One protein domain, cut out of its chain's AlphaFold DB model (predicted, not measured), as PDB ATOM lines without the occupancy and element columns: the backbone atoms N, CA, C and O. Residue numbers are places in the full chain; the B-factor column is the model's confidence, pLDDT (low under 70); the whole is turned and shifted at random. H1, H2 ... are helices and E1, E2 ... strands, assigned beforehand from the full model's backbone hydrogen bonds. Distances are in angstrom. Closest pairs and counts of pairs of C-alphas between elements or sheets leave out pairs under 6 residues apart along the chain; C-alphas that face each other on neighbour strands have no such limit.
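AT A GLANCE: This is residues 2 to 93 of the 125 residues of an uncharacterized protein of Lactobacillus kalixensis DSM 16043 (UniProt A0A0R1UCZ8). A twisted sheet of five antiparallel strands makes a wall, and one long helix, H1, meets its E1 edge. The strands form a meander, each the antiparallel neighbour of the one before, in the order E1 - E2 - E3 - E4 - E5. The 92 printed residues run H1 E1 E2 E3 E4 E5, mixed in class, only just compact, close to loose: radius of gyration of the C-alphas 14.8 A, spans 47 by 31 by 22 A.

HOW THE PARTS SIT: Look within hydrogen-bond range from E3, residues 51 to 57, to E4, residues 61 to 72: N 54 and O 65, 2.9 A. E2, residues 39 to 47, gives N 42 and O 55, 2.9 A. At the edges, E5, residues 75 to 87, gives N 66 and O 81, 2.8 A, and E1, residues 33 to 36, N 34 and O 41, 3.0 A. H1, residues 2 to 20, with every O i to N i+4 pair within range, only grazes the sheet; its closest C-alphas to E1 are Ala 19 and Gln 36, 4.6 A.

IN THESE COORDINATES: Find C-alpha 2 at (58.041, 38.576, 1.201); H1 runs 26.7 A. E4 spans 34.8 A; E5, 35.8 A, ends at (26.980, 50.837, 14.435).

THE WHOLE: The printed part has no cut; residues 21 to 32 make the long link. Residues 2 to 4 and 89 to 93 have pLDDT under 70.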
ATOM      1  N   ALA A   2      58.914  38.932   2.327       63.12
ATOM      2  CA  ALA A   2      58.041  38.576   1.201       63.12
ATOM      3  C   ALA A   2      57.001  37.494   1.560       63.12
ATOM      4  O   ALA A   2      55.831  37.656   1.231       63.12
ATOM      5  N   ASP A   3      57.391  36.468   2.324       66.31
ATOM      6  CA  ASP A   3      56.495  35.362   2.716       66.31
ATOM      7  C   ASP A   3      55.343  35.801   3.623       66.31
ATOM      8  O   ASP A   3      54.241  35.266   3.545       66.31
ATOM      9  N   PHE A   4      55.570  36.833   4.441       65.62
ATOM     10  CA  PHE A   4      54.534  37.419   5.287       65.62
ATOM     11  C   PHE A   4      53.446  38.095   4.449       65.62
ATOM     12  O   PHE A   4      52.262  37.817   4.619       65.62
ATOM     13  N   PHE A   5      53.848  38.954   3.510       72.50
ATOM     14  CA  PHE A   5      52.898  39.648   2.643       72.50
ATOM     15  C   PHE A   5      52.264  38.707   1.612       72.50
ATOM     16  O   PHE A   5      51.090  38.871   1.299       72.50
ATOM     17  N   ASN A   6      52.982  37.669   1.165       74.69
ATOM     18  CA  ASN A   6      52.413  36.569   0.381       74.69
ATOM     19  C   ASN A   6      51.271  35.880   1.131       74.69
ATOM     20  O   ASN A   6      50.205  35.672   0.559       74.69
ATOM     21  N   TYR A   7      51.478  35.551   2.411       70.75
ATOM     22  CA  TYR A   7      50.440  34.944   3.240       70.75
ATOM     23  C   TYR A   7      49.212  35.856   3.360       70.75
ATOM     24  O   TYR A   7      48.094  35.395   3.144       70.75
ATOM     25  N   LEU A   8      49.409  37.149   3.647       70.69
ATOM     26  CA  LEU A   8      48.307  38.114   3.752       70.69
ATOM     27  C   LEU A   8      47.523  38.252   2.441       70.69
ATOM     28  O   LEU A   8      46.295  38.163   2.454       70.69
ATOM     29  N   ASP A   9      48.219  38.405   1.315       76.69
ATOM     30  CA  ASP A   9      47.582  38.504   0.002       76.69
ATOM     31  C   ASP A   9      46.810  37.218  -0.337       76.69
ATOM     32  O   ASP A   9      45.685  37.287  -0.825       76.69
ATOM     33  N   GLN A  10      47.353  36.036  -0.023       77.25
ATOM     34  CA  GLN A  10      46.654  34.766  -0.240       77.25
ATOM     35  C   GLN A  10      45.381  34.633   0.602       77.25
ATOM     36  O   GLN A  10      44.366  34.154   0.088       77.25
ATOM     37  N   GLN A  11      45.405  35.056   1.871       73.56
ATOM     38  CA  GLN A  11      44.205  35.055   2.714       73.56
ATOM     39  C   GLN A  11      43.132  35.990   2.134       73.56
ATOM     40  O   GLN A  11      41.981  35.577   1.992       73.56
ATOM     41  N   LEU A  12      43.517  37.203   1.719       75.62
ATOM     42  CA  LEU A  12      42.606  38.169   1.094       75.62
ATOM     43  C   LEU A  12      42.013  37.637  -0.217       75.62
ATOM     44  O   LEU A  12      40.799  37.665  -0.402       75.62
ATOM     45  N   ILE A  13      42.848  37.097  -1.109       82.56
ATOM     46  CA  ILE A  13      42.403  36.508  -2.380       82.56
ATOM     47  C   ILE A  13      41.413  35.367  -2.127       82.56
ATOM     48  O   ILE A  13      40.375  35.301  -2.784       82.56
ATOM     49  N   THR A  14      41.708  34.490  -1.166       76.62
ATOM     50  CA  THR A  14      40.838  33.359  -0.819       76.62
ATOM     51  C   THR A  14      39.485  33.842  -0.303       76.62
ATOM     52  O   THR A  14      38.453  33.368  -0.773       76.62
ATOM     53  N   ALA A  15      39.473  34.823   0.603       72.38
ATOM     54  CA  ALA A  15      38.240  35.401   1.130       72.38
ATOM     55  C   ALA A  15      37.397  36.064   0.027       72.38
ATOM     56  O   ALA A  15      36.189  35.850  -0.041       72.38
ATOM     57  N   ILE A  16      38.032  36.805  -0.889       77.62
ATOM     58  CA  ILE A  16      37.344  37.454  -2.015       77.62
ATOM     59  C   ILE A  16      36.751  36.415  -2.974       77.62
ATOM     60  O   ILE A  16      35.621  36.583  -3.430       77.62
ATOM     61  N   LYS A  17      37.473  35.328  -3.273       82.94
ATOM     62  CA  LYS A  17      36.952  34.218  -4.091       82.94
ATOM     63  C   LYS A  17      35.739  33.553  -3.446       82.94
ATOM     64  O   LYS A  17      34.711  33.380  -4.098       82.94
ATOM     65  N   GLN A  18      35.830  33.259  -2.147       79.06
ATOM     66  CA  GLN A  18      34.717  32.703  -1.373       79.06
ATOM     67  C   GLN A  18      33.499  33.632  -1.388       79.06
ATOM     68  O   GLN A  18      32.390  33.171  -1.638       79.06
ATOM     69  N   ALA A  19      33.705  34.937  -1.196       75.50
ATOM     70  CA  ALA A  19      32.644  35.939  -1.247       75.50
ATOM     71  C   ALA A  19      31.981  36.023  -2.635       75.50
ATOM     72  O   ALA A  19      30.763  36.110  -2.748       75.50
ATOM     73  N   ARG A  20      32.772  35.926  -3.710       81.88
ATOM     74  CA  ARG A  20      32.277  35.919  -5.097       81.88
ATOM     75  C   ARG A  20      31.592  34.612  -5.507       81.88
ATOM     76  O   ARG A  20      30.975  34.576  -6.571       81.88
ATOM     77  N   GLY A  21      31.751  33.541  -4.731       83.75
ATOM     78  CA  GLY A  21      31.283  32.203  -5.094       83.75
ATOM     79  C   GLY A  21      31.960  31.633  -6.347       83.75
ATOM     80  O   GLY A  21      31.364  30.811  -7.037       83.75
ATOM     81  N   ASN A  22      33.170  32.095  -6.690       82.38
ATOM     82  CA  ASN A  22      33.922  31.605  -7.846       82.38
ATOM     83  C   ASN A  22      35.441  31.730  -7.651       82.38
ATOM     84  O   ASN A  22      35.921  32.506  -6.828       82.38
ATOM     85  N   ASP A  23      36.193  30.997  -8.471       85.94
ATOM     86  CA  ASP A  23      37.655  30.940  -8.408       85.94
ATOM     87  C   ASP A  23      38.370  31.901  -9.365       85.94
ATOM     88  O   ASP A  23      39.581  31.761  -9.591       85.94
ATOM     89  N   LEU A  24      37.656  32.895  -9.909       84.81
ATOM     90  CA  LEU A  24      38.240  33.845 -10.850       84.81
ATOM     91  C   LEU A  24      39.438  34.579 -10.222       84.81
ATOM     92  O   LEU A  24      39.455  34.832  -9.011       84.81
ATOM     93  N   PRO A  25      40.449  34.947 -11.030       86.38
ATOM     94  CA  PRO A  25      41.590  35.710 -10.547       86.38
ATOM     95  C   PRO A  25      41.157  36.981  -9.808       86.38
ATOM     96  O   PRO A  25      40.292  37.736 -10.261       86.38
ATOM     97  N   VAL A  26      41.777  37.225  -8.656       84.75
ATOM     98  CA  VAL A  26      41.558  38.428  -7.854       84.75
ATOM     99  C   VAL A  26      42.795  39.297  -7.978       84.75
ATOM    100  O   VAL A  26      43.885  38.874  -7.602       84.75
ATOM    101  N   ASN A  27      42.615  40.514  -8.485       87.69
ATOM    102  CA  ASN A  27      43.640  41.543  -8.420       87.69
ATOM    103  C   ASN A  27      43.409  42.399  -7.168       87.69
ATOM    104  O   ASN A  27      42.353  43.027  -7.029       87.69
ATOM    105  N   LEU A  28      44.374  42.399  -6.250       85.38
ATOM    106  CA  LEU A  28      44.339  43.264  -5.075       85.38
ATOM    107  C   LEU A  28      44.781  44.664  -5.500       85.38
ATOM    108  O   LEU A  28      45.935  44.886  -5.853       85.38
ATOM    109  N   GLN A  29      43.836  45.596  -5.511       92.38
ATOM    110  CA  GLN A  29      44.056  46.991  -5.870       92.38
ATOM    111  C   GLN A  29      42.974  47.859  -5.231       92.38
ATOM    112  O   GLN A  29      41.897  47.370  -4.877       92.38
ATOM    113  N   SER A  30      43.258  49.155  -5.117       93.81
ATOM    114  CA  SER A  30      42.248  50.147  -4.763       93.81
ATOM    115  C   SER A  30      41.054  50.082  -5.721       93.81
ATOM    116  O   SER A  30      41.221  49.931  -6.931       93.81
ATOM    117  N   GLY A  31      39.847  50.185  -5.173       93.19
ATOM    118  CA  GLY A  31      38.581  50.055  -5.889       93.19
ATOM    119  C   GLY A  31      38.097  48.612  -6.075       93.19
ATOM    120  O   GLY A  31      37.010  48.408  -6.619       93.19
ATOM    121  N   THR A  32      38.844  47.592  -5.631       89.50
ATOM    122  CA  THR A  32      38.341  46.210  -5.649       89.50
ATOM    123  C   THR A  32      37.151  46.078  -4.700       89.50
ATOM    124  O   THR A  32      37.281  46.295  -3.496       89.50
ATOM    125  N   ARG A  33      35.997  45.680  -5.248       91.50
ATOM    126  CA  ARG A  33      34.734  45.502  -4.519       91.50
ATOM    127  C   ARG A  33      34.269  44.052  -4.513       91.50
ATOM    128  O   ARG A  33      34.488  43.316  -5.481       91.50
ATOM    129  N   TYR A  34      33.615  43.656  -3.431       86.12
ATOM    130  CA  TYR A  34      32.943  42.366  -3.296       86.12
ATOM    131  C   TYR A  34      31.850  42.438  -2.225       86.12
ATOM    132  O   TYR A  34      31.870  43.312  -1.362       86.12
ATOM    133  N   ASP A  35      30.886  41.525  -2.296       85.69
ATOM    134  CA  ASP A  35      29.857  41.349  -1.272       85.69
ATOM    135  C   ASP A  35      30.090  40.003  -0.592       85.69
ATOM    136  O   ASP A  35      30.262  38.991  -1.270       85.69
ATOM    137  N   GLN A  36      30.138  40.001   0.736       75.44
ATOM    138  CA  GLN A  36      30.226  38.783   1.523       75.44
ATOM    139  C   GLN A  36      29.033  38.719   2.474       75.44
ATOM    140  O   GLN A  36      29.012  39.392   3.503       75.44
ATOM    141  N   ASN A  37      28.050  37.877   2.145       79.88
ATOM    142  CA  ASN A  37      26.851  37.660   2.961       79.88
ATOM    143  C   ASN A  37      26.104  38.966   3.318       79.88
ATOM    144  O   ASN A  37      25.657  39.137   4.453       79.88
ATOM    145  N   GLY A  38      25.988  39.900   2.368       80.25
ATOM    146  CA  GLY A  38      25.317  41.189   2.553       80.25
ATOM    147  C   GLY A  38      26.193  42.274   3.183       80.25
ATOM    148  O   GLY A  38      25.691  43.357   3.486       80.25
ATOM    149  N   ILE A  39      27.484  42.006   3.398       83.06
ATOM    150  CA  ILE A  39      28.484  43.011   3.769       83.06
ATOM    151  C   ILE A  39      29.181  43.459   2.491       83.06
ATOM    152  O   ILE A  39      29.974  42.716   1.903       83.06
ATOM    153  N   LYS A  40      28.902  44.689   2.071       90.31
ATOM    154  CA  LYS A  40      29.582  45.308   0.939       90.31
ATOM    155  C   LYS A  40      30.967  45.736   1.389       90.31
ATOM    156  O   LYS A  40      31.104  46.421   2.401       90.31
ATOM    157  N   THR A  41      31.978  45.300   0.652       87.25
ATOM    158  CA  THR A  41      33.375  45.584   0.960       87.25
ATOM    159  C   THR A  41      34.060  46.257  -0.220       87.25
ATOM    160  O   THR A  41      33.924  45.805  -1.361       87.25
ATOM    161  N   GLU A  42      34.826  47.309   0.050       93.12
ATOM    162  CA  GLU A  42      35.690  47.989  -0.915       93.12
ATOM    163  C   GLU A  42      37.106  48.118  -0.360       93.12
ATOM    164  O   GLU A  42      37.302  48.666   0.718       93.12
ATOM    165  N   ILE A  43      38.107  47.662  -1.113       91.88
ATOM    166  CA  ILE A  43      39.508  47.983  -0.833       91.88
ATOM    167  C   ILE A  43      39.736  49.429  -1.277       91.88
ATOM    168  O   ILE A  43      39.840  49.698  -2.471       91.88
ATOM    169  N   THR A  44      39.801  50.372  -0.345       94.31
ATOM    170  CA  THR A  44      39.963  51.804  -0.650       94.31
ATOM    171  C   THR A  44      41.424  52.153  -0.934       94.31
ATOM    172  O   THR A  44      41.724  52.909  -1.860       94.31
ATOM    173  N   GLN A  45      42.362  51.558  -0.194       93.62
ATOM    174  CA  GLN A  45      43.801  51.783  -0.361       93.62
ATOM    175  C   GLN A  45      44.553  50.455  -0.369       93.62
ATOM    176  O   GLN A  45      44.366  49.625   0.518       93.62
ATOM    177  N   TYR A  46      45.440  50.259  -1.343       91.06
ATOM    178  CA  TYR A  46      46.323  49.097  -1.371       91.06
ATOM    179  C   TYR A  46      47.700  49.453  -1.917       91.06
ATOM    180  O   TYR A  46      47.847  49.899  -3.053       91.06
ATOM    181  N   LYS A  47      48.719  49.190  -1.104       90.75
ATOM    182  CA  LYS A  47      50.121  49.157  -1.495       90.75
ATOM    183  C   LYS A  47      50.763  47.983  -0.777       90.75
ATOM    184  O   LYS A  47      50.993  48.022   0.432       90.75
ATOM    185  N   ARG A  48      51.017  46.918  -1.531       86.12
ATOM    186  CA  ARG A  48      51.575  45.672  -1.007       86.12
ATOM    187  C   ARG A  48      52.811  45.940  -0.147       86.12
ATOM    188  O   ARG A  48      53.719  46.650  -0.568       86.12
ATOM    189  N   GLY A  49      52.846  45.349   1.043       79.56
ATOM    190  CA  GLY A  49      53.963  45.514   1.972       79.56
ATOM    191  C   GLY A  49      53.893  46.757   2.858       79.56
ATOM    192  O   GLY A  49      54.610  46.813   3.852       79.56
ATOM    193  N   GLU A  50      53.022  47.717   2.541       87.19
ATOM    194  CA  GLU A  50      53.012  49.046   3.161       87.19
ATOM    195  C   GLU A  50      51.661  49.420   3.760       87.19
ATOM    196  O   GLU A  50      51.588  49.850   4.909       87.19
ATOM    197  N   LEU A  51      50.587  49.257   2.993       88.25
ATOM    198  CA  LEU A  51      49.275  49.783   3.330       88.25
ATOM    199  C   LEU A  51      48.172  48.909   2.748       88.25
ATOM    200  O   LEU A  51      48.191  48.529   1.577       88.25
ATOM    201  N   TYR A  52      47.153  48.687   3.559       85.69
ATOM    202  CA  TYR A  52      45.863  48.174   3.131       85.69
ATOM    203  C   TYR A  52      44.783  48.905   3.910       85.69
ATOM    204  O   TYR A  52      44.933  49.123   5.113       85.69
ATOM    205  N   GLU A  53      43.694  49.245   3.243       89.81
ATOM    206  CA  GLU A  53      42.480  49.762   3.854       89.81
ATOM    207  C   GLU A  53      41.275  49.175   3.127       89.81
ATOM    208  O   GLU A  53      41.247  49.129   1.894       89.81
ATOM    209  N   ALA A  54      40.293  48.725   3.900       85.44
ATOM    210  CA  ALA A  54      39.018  48.275   3.385       85.44
ATOM    211  C   ALA A  54      37.859  48.875   4.177       85.44
ATOM    212  O   ALA A  54      37.888  48.929   5.410       85.44
ATOM    213  N   ASP A  55      36.848  49.309   3.437       89.44
ATOM    214  CA  ASP A  55      35.564  49.787   3.927       89.44
ATOM    215  C   ASP A  55      34.562  48.629   3.888       89.44
ATOM    216  O   ASP A  55      34.358  48.025   2.835       89.44
ATOM    217  N   PHE A  56      33.975  48.305   5.039       83.75
ATOM    218  CA  PHE A  56      32.964  47.272   5.221       83.75
ATOM    219  C   PHE A  56      31.661  47.925   5.656       83.75
ATOM    220  O   PHE A  56      31.604  48.556   6.717       83.75
ATOM    221  N   HIS A  57      30.591  47.727   4.893       87.56
ATOM    222  CA  HIS A  57      29.320  48.363   5.205       87.56
ATOM    223  C   HIS A  57      28.101  47.499   4.874       87.56
ATOM    224  O   HIS A  57      28.018  46.833   3.840       87.56
ATOM    225  N   ASN A  58      27.118  47.542   5.767       85.88
ATOM    226  CA  ASN A  58      25.765  47.039   5.554       85.88
ATOM    227  C   ASN A  58      24.761  47.878   6.360       85.88
ATOM    228  O   ASN A  58      25.061  48.988   6.792       85.88
ATOM    229  N   ASP A  59      23.546  47.370   6.547       86.00
ATOM    230  CA  ASP A  59      22.492  48.058   7.291       86.00
ATOM    231  C   ASP A  59      22.677  48.031   8.821       86.00
ATOM    232  O   ASP A  59      21.874  48.636   9.534       86.00
ATOM    233  N   ARG A  60      23.681  47.303   9.326       79.19
ATOM    234  CA  ARG A  60      23.967  47.121  10.758       79.19
ATOM    235  C   ARG A  60      25.230  47.852  11.200       79.19
ATOM    236  O   ARG A  60      25.292  48.314  12.335       79.19
ATOM    237  N   PHE A  61      26.230  47.958  10.329       80.75
ATOM    238  CA  PHE A  61      27.485  48.634  10.639       80.75
ATOM    239  C   PHE A  61      28.144  49.246   9.404       80.75
ATOM    240  O   PHE A  61      27.924  48.823   8.268       80.75
ATOM    241  N   HIS A  62      29.029  50.203   9.665       85.44
ATOM    242  CA  HIS A  62      29.983  50.749   8.711       85.44
ATOM    243  C   HIS A  62      31.336  50.893   9.406       85.44
ATOM    244  O   HIS A  62      31.465  51.650  10.369       85.44
ATOM    245  N   ILE A  63      32.332  50.130   8.962       82.12
ATOM    246  CA  ILE A  63      33.643  50.022   9.605       82.12
ATOM    247  C   ILE A  63      34.727  50.084   8.540       82.12
ATOM    248  O   ILE A  63      34.654  49.403   7.526       82.12
ATOM    249  N   VAL A  64      35.768  50.866   8.800       82.62
ATOM    250  CA  VAL A  64      36.972  50.917   7.974       82.62
ATOM    251  C   VAL A  64      38.116  50.277   8.744       82.62
ATOM    252  O   VAL A  64      38.469  50.735   9.832       82.62
ATOM    253  N   ILE A  65      38.712  49.228   8.184       81.12
ATOM    254  CA  ILE A  65      39.875  48.548   8.759       81.12
ATOM    255  C   ILE A  65      41.087  48.837   7.886       81.12
ATOM    256  O   ILE A  65      41.028  48.694   6.669       81.12
ATOM    257  N   SER A  66      42.208  49.194   8.506       82.50
ATOM    258  CA  SER A  66      43.480  49.377   7.813       82.50
ATOM    259  C   SER A  66      44.649  48.758   8.562       82.50
ATOM    260  O   SER A  66      44.638  48.632   9.789       82.50
ATOM    261  N   TYR A  67      45.696  48.418   7.813       80.50
ATOM    262  CA  TYR A  67      47.029  48.263   8.371       80.50
ATOM    263  C   TYR A  67      48.022  49.161   7.640       80.50
ATOM    264  O   TYR A  67      47.906  49.390   6.436       80.50
ATOM    265  N   ARG A  68      49.026  49.638   8.376       85.88
ATOM    266  CA  ARG A  68      50.218  50.300   7.846       85.88
ATOM    267  C   ARG A  68      51.464  49.642   8.406       85.88
ATOM    268  O   ARG A  68      51.482  49.261   9.577       85.88
ATOM    269  N   THR A  69      52.498  49.520   7.594       83.69
ATOM    270  CA  THR A  69      53.813  49.081   8.050       83.69
ATOM    271  C   THR A  69      54.751  50.276   8.142       83.69
ATOM    272  O   THR A  69      54.607  51.273   7.437       83.69
ATOM    273  N   GLN A  70      55.683  50.201   9.081       84.38
ATOM    274  CA  GLN A  70      56.739  51.180   9.252       84.38
ATOM    275  C   GLN A  70      58.023  50.429   9.583       84.38
ATOM    276  O   GLN A  70      58.062  49.673  10.560       84.38
ATOM    277  N   ASP A  71      59.064  50.652   8.789       81.88
ATOM    278  CA  ASP A  71      60.396  50.143   9.092       81.88
ATOM    279  C   ASP A  71      60.940  50.820  10.356       81.88
ATOM    280  O   ASP A  71      60.795  52.029  10.559       81.88
ATOM    281  N   ILE A  72      61.544  50.021  11.229       85.38
ATOM    282  CA  ILE A  72      62.220  50.469  12.450       85.38
ATOM    283  C   ILE A  72      63.583  49.774  12.542       85.38
ATOM    284  O   ILE A  72      63.760  48.700  11.969       85.38
ATOM    285  N   ASP A  73      64.527  50.333  13.307       81.19
ATOM    286  CA  ASP A  73      65.937  49.892  13.361       81.19
ATOM    287  C   ASP A  73      66.157  48.372  13.485       81.19
ATOM    288  O   ASP A  73      67.172  47.846  13.032       81.19
ATOM    289  N   LYS A  74      65.224  47.645  14.118       77.12
ATOM    290  CA  LYS A  74      65.276  46.182  14.276       77.12
ATOM    291  C   LYS A  74      63.947  45.495  13.961       77.12
ATOM    292  O   LYS A  74      63.467  44.678  14.746       77.12
ATOM    293  N   GLY A  75      63.344  45.813  12.818       73.12
ATOM    294  CA  GLY A  75      62.218  45.048  12.280       73.12
ATOM    295  C   GLY A  75      61.161  45.911  11.609       73.12
ATOM    296  O   GLY A  75      61.445  46.995  11.115       73.12
ATOM    297  N   VAL A  76      59.924  45.419  11.607       74.12
ATOM    298  CA  VAL A  76      58.774  46.141  11.062       74.12
ATOM    299  C   VAL A  76      57.745  46.358  12.163       74.12
ATOM    300  O   VAL A  76      57.381  45.432  12.895       74.12
ATOM    301  N   LYS A  77      57.265  47.590  12.290       80.12
ATOM    302  CA  LYS A  77      56.100  47.916  13.101       80.12
ATOM    303  C   LYS A  77      54.865  47.813  12.217       80.12
ATOM    304  O   LYS A  77      54.801  48.450  11.173       80.12
ATOM    305  N   ILE A  78      53.875  47.042  12.653       73.94
ATOM    306  CA  ILE A  78      52.566  46.967  12.000       73.94
ATOM    307  C   ILE A  78      51.574  47.742  12.862       73.94
ATOM    308  O   ILE A  78      51.401  47.447  14.045       73.94
ATOM    309  N   ILE A  79      50.941  48.748  12.271       79.81
ATOM    310  CA  ILE A  79      49.896  49.559  12.888       79.81
ATOM    311  C   ILE A  79      48.573  49.099  12.297       79.81
ATOM    312  O   ILE A  79      48.313  49.333  11.123       79.81
ATOM    313  N   PHE A  80      47.747  48.449  13.110       77.00
ATOM    314  CA  PHE A  80      46.376  48.100  12.752       77.00
ATOM    315  C   PHE A  80      45.430  49.186  13.264       77.00
ATOM    316  O   PHE A  80      45.610  49.698  14.371       77.00
ATOM    317  N   SER A  81      44.438  49.565  12.471       77.19
ATOM    318  CA  SER A  81      43.446  50.568  12.847       77.19
ATOM    319  C   SER A  81      42.067  50.135  12.391       77.19
ATOM    320  O   SER A  81      41.882  49.718  11.254       77.19
ATOM    321  N   GLU A  82      41.105  50.274  13.289       77.38
ATOM    322  CA  GLU A  82      39.694  50.022  13.042       77.38
ATOM    323  C   GLU A  82      38.935  51.310  13.360       77.38
ATOM    324  O   GLU A  82      39.095  51.884  14.439       77.38
ATOM    325  N   ASN A  83      38.163  51.802  12.397       78.94
ATOM    326  CA  ASN A  83      37.379  53.022  12.508       78.94
ATOM    327  C   ASN A  83      35.906  52.695  12.266       78.94
ATOM    328  O   ASN A  83      35.502  52.434  11.134       78.94
ATOM    329  N   ILE A  84      35.114  52.722  13.332       81.44
ATOM    330  CA  ILE A  84      33.674  52.473  13.287       81.44
ATOM    331  C   ILE A  84      32.981  53.790  12.916       81.44
ATOM    332  O   ILE A  84      32.951  54.729  13.710       81.44
ATOM    333  N   LYS A  85      32.448  53.867  11.696       81.81
ATOM    334  CA  LYS A  85      31.704  55.026  11.181       81.81
ATOM    335  C   LYS A  85      30.263  55.033  11.671       81.81
ATOM    336  O   LYS A  85      29.744  56.086  12.027       81.81
ATOM    337  N   SER A  86      29.631  53.865  11.700       78.38
ATOM    338  CA  SER A  86      28.306  53.677  12.279       78.38
ATOM    339  C   SER A  86      28.146  52.255  12.801       78.38
ATOM    340  O   SER A  86      28.772  51.312  12.312       78.38
ATOM    341  N   TYR A  87      27.313  52.114  13.826       75.25
ATOM    342  CA  TYR A  87      26.980  50.837  14.435       75.25
ATOM    343  C   TYR A  87      25.567  50.924  15.004       75.25
ATOM    344  O   TYR A  87      25.290  51.790  15.834       75.25
ATOM    345  N   ASP A  88      24.667  50.068  14.533       72.94
ATOM    346  CA  ASP A  88      23.292  50.017  15.020       72.94
ATOM    347  C   ASP A  88      23.174  48.979  16.138       72.94
ATOM    348  O   ASP A  88      22.930  47.792  15.904       72.94
ATOM    349  N   GLU A  89      23.332  49.437  17.380       66.00
ATOM    350  CA  GLU A  89      23.215  48.585  18.566       66.00
ATOM    351  C   GLU A  89      21.839  47.912  18.680       66.00
ATOM    352  O   GLU A  89      21.750  46.826  19.242       66.00
ATOM    353  N   SER A  90      20.773  48.498  18.124       66.75
ATOM    354  CA  SER A  90      19.415  47.938  18.211       66.75
ATOM    355  C   SER A  90      19.227  46.689  17.343       66.75
ATOM    356  O   SER A  90      18.369  45.850  17.625       66.75
ATOM    357  N   LYS A  91      20.082  46.520  16.326       65.69
ATOM    358  CA  LYS A  91      20.134  45.339  15.454       65.69
ATOM    359  C   LYS A  91      21.096  44.257  15.958       65.69
ATOM    360  O   LYS A  91      21.226  43.212  15.316       65.69
ATOM    361  N   HIS A  92      21.734  44.470  17.111       58.16
ATOM    362  CA  HIS A  92      22.660  43.533  17.738       58.16
ATOM    363  C   HIS A  92      22.284  43.290  19.209       58.16
ATOM    364  O   HIS A  92      22.337  44.184  20.044       58.16
ATOM    365  N   GLY A  93      21.928  42.052  19.573       51.66
ATOM    366  CA  GLY A  93      21.623  41.724  20.974       51.66
ATOM    367  C   GLY A  93      22.806  42.015  21.916       51.66
ATOM    368  O   GLY A  93      23.962  41.914  21.512       51.66
TER     369      GLY A  93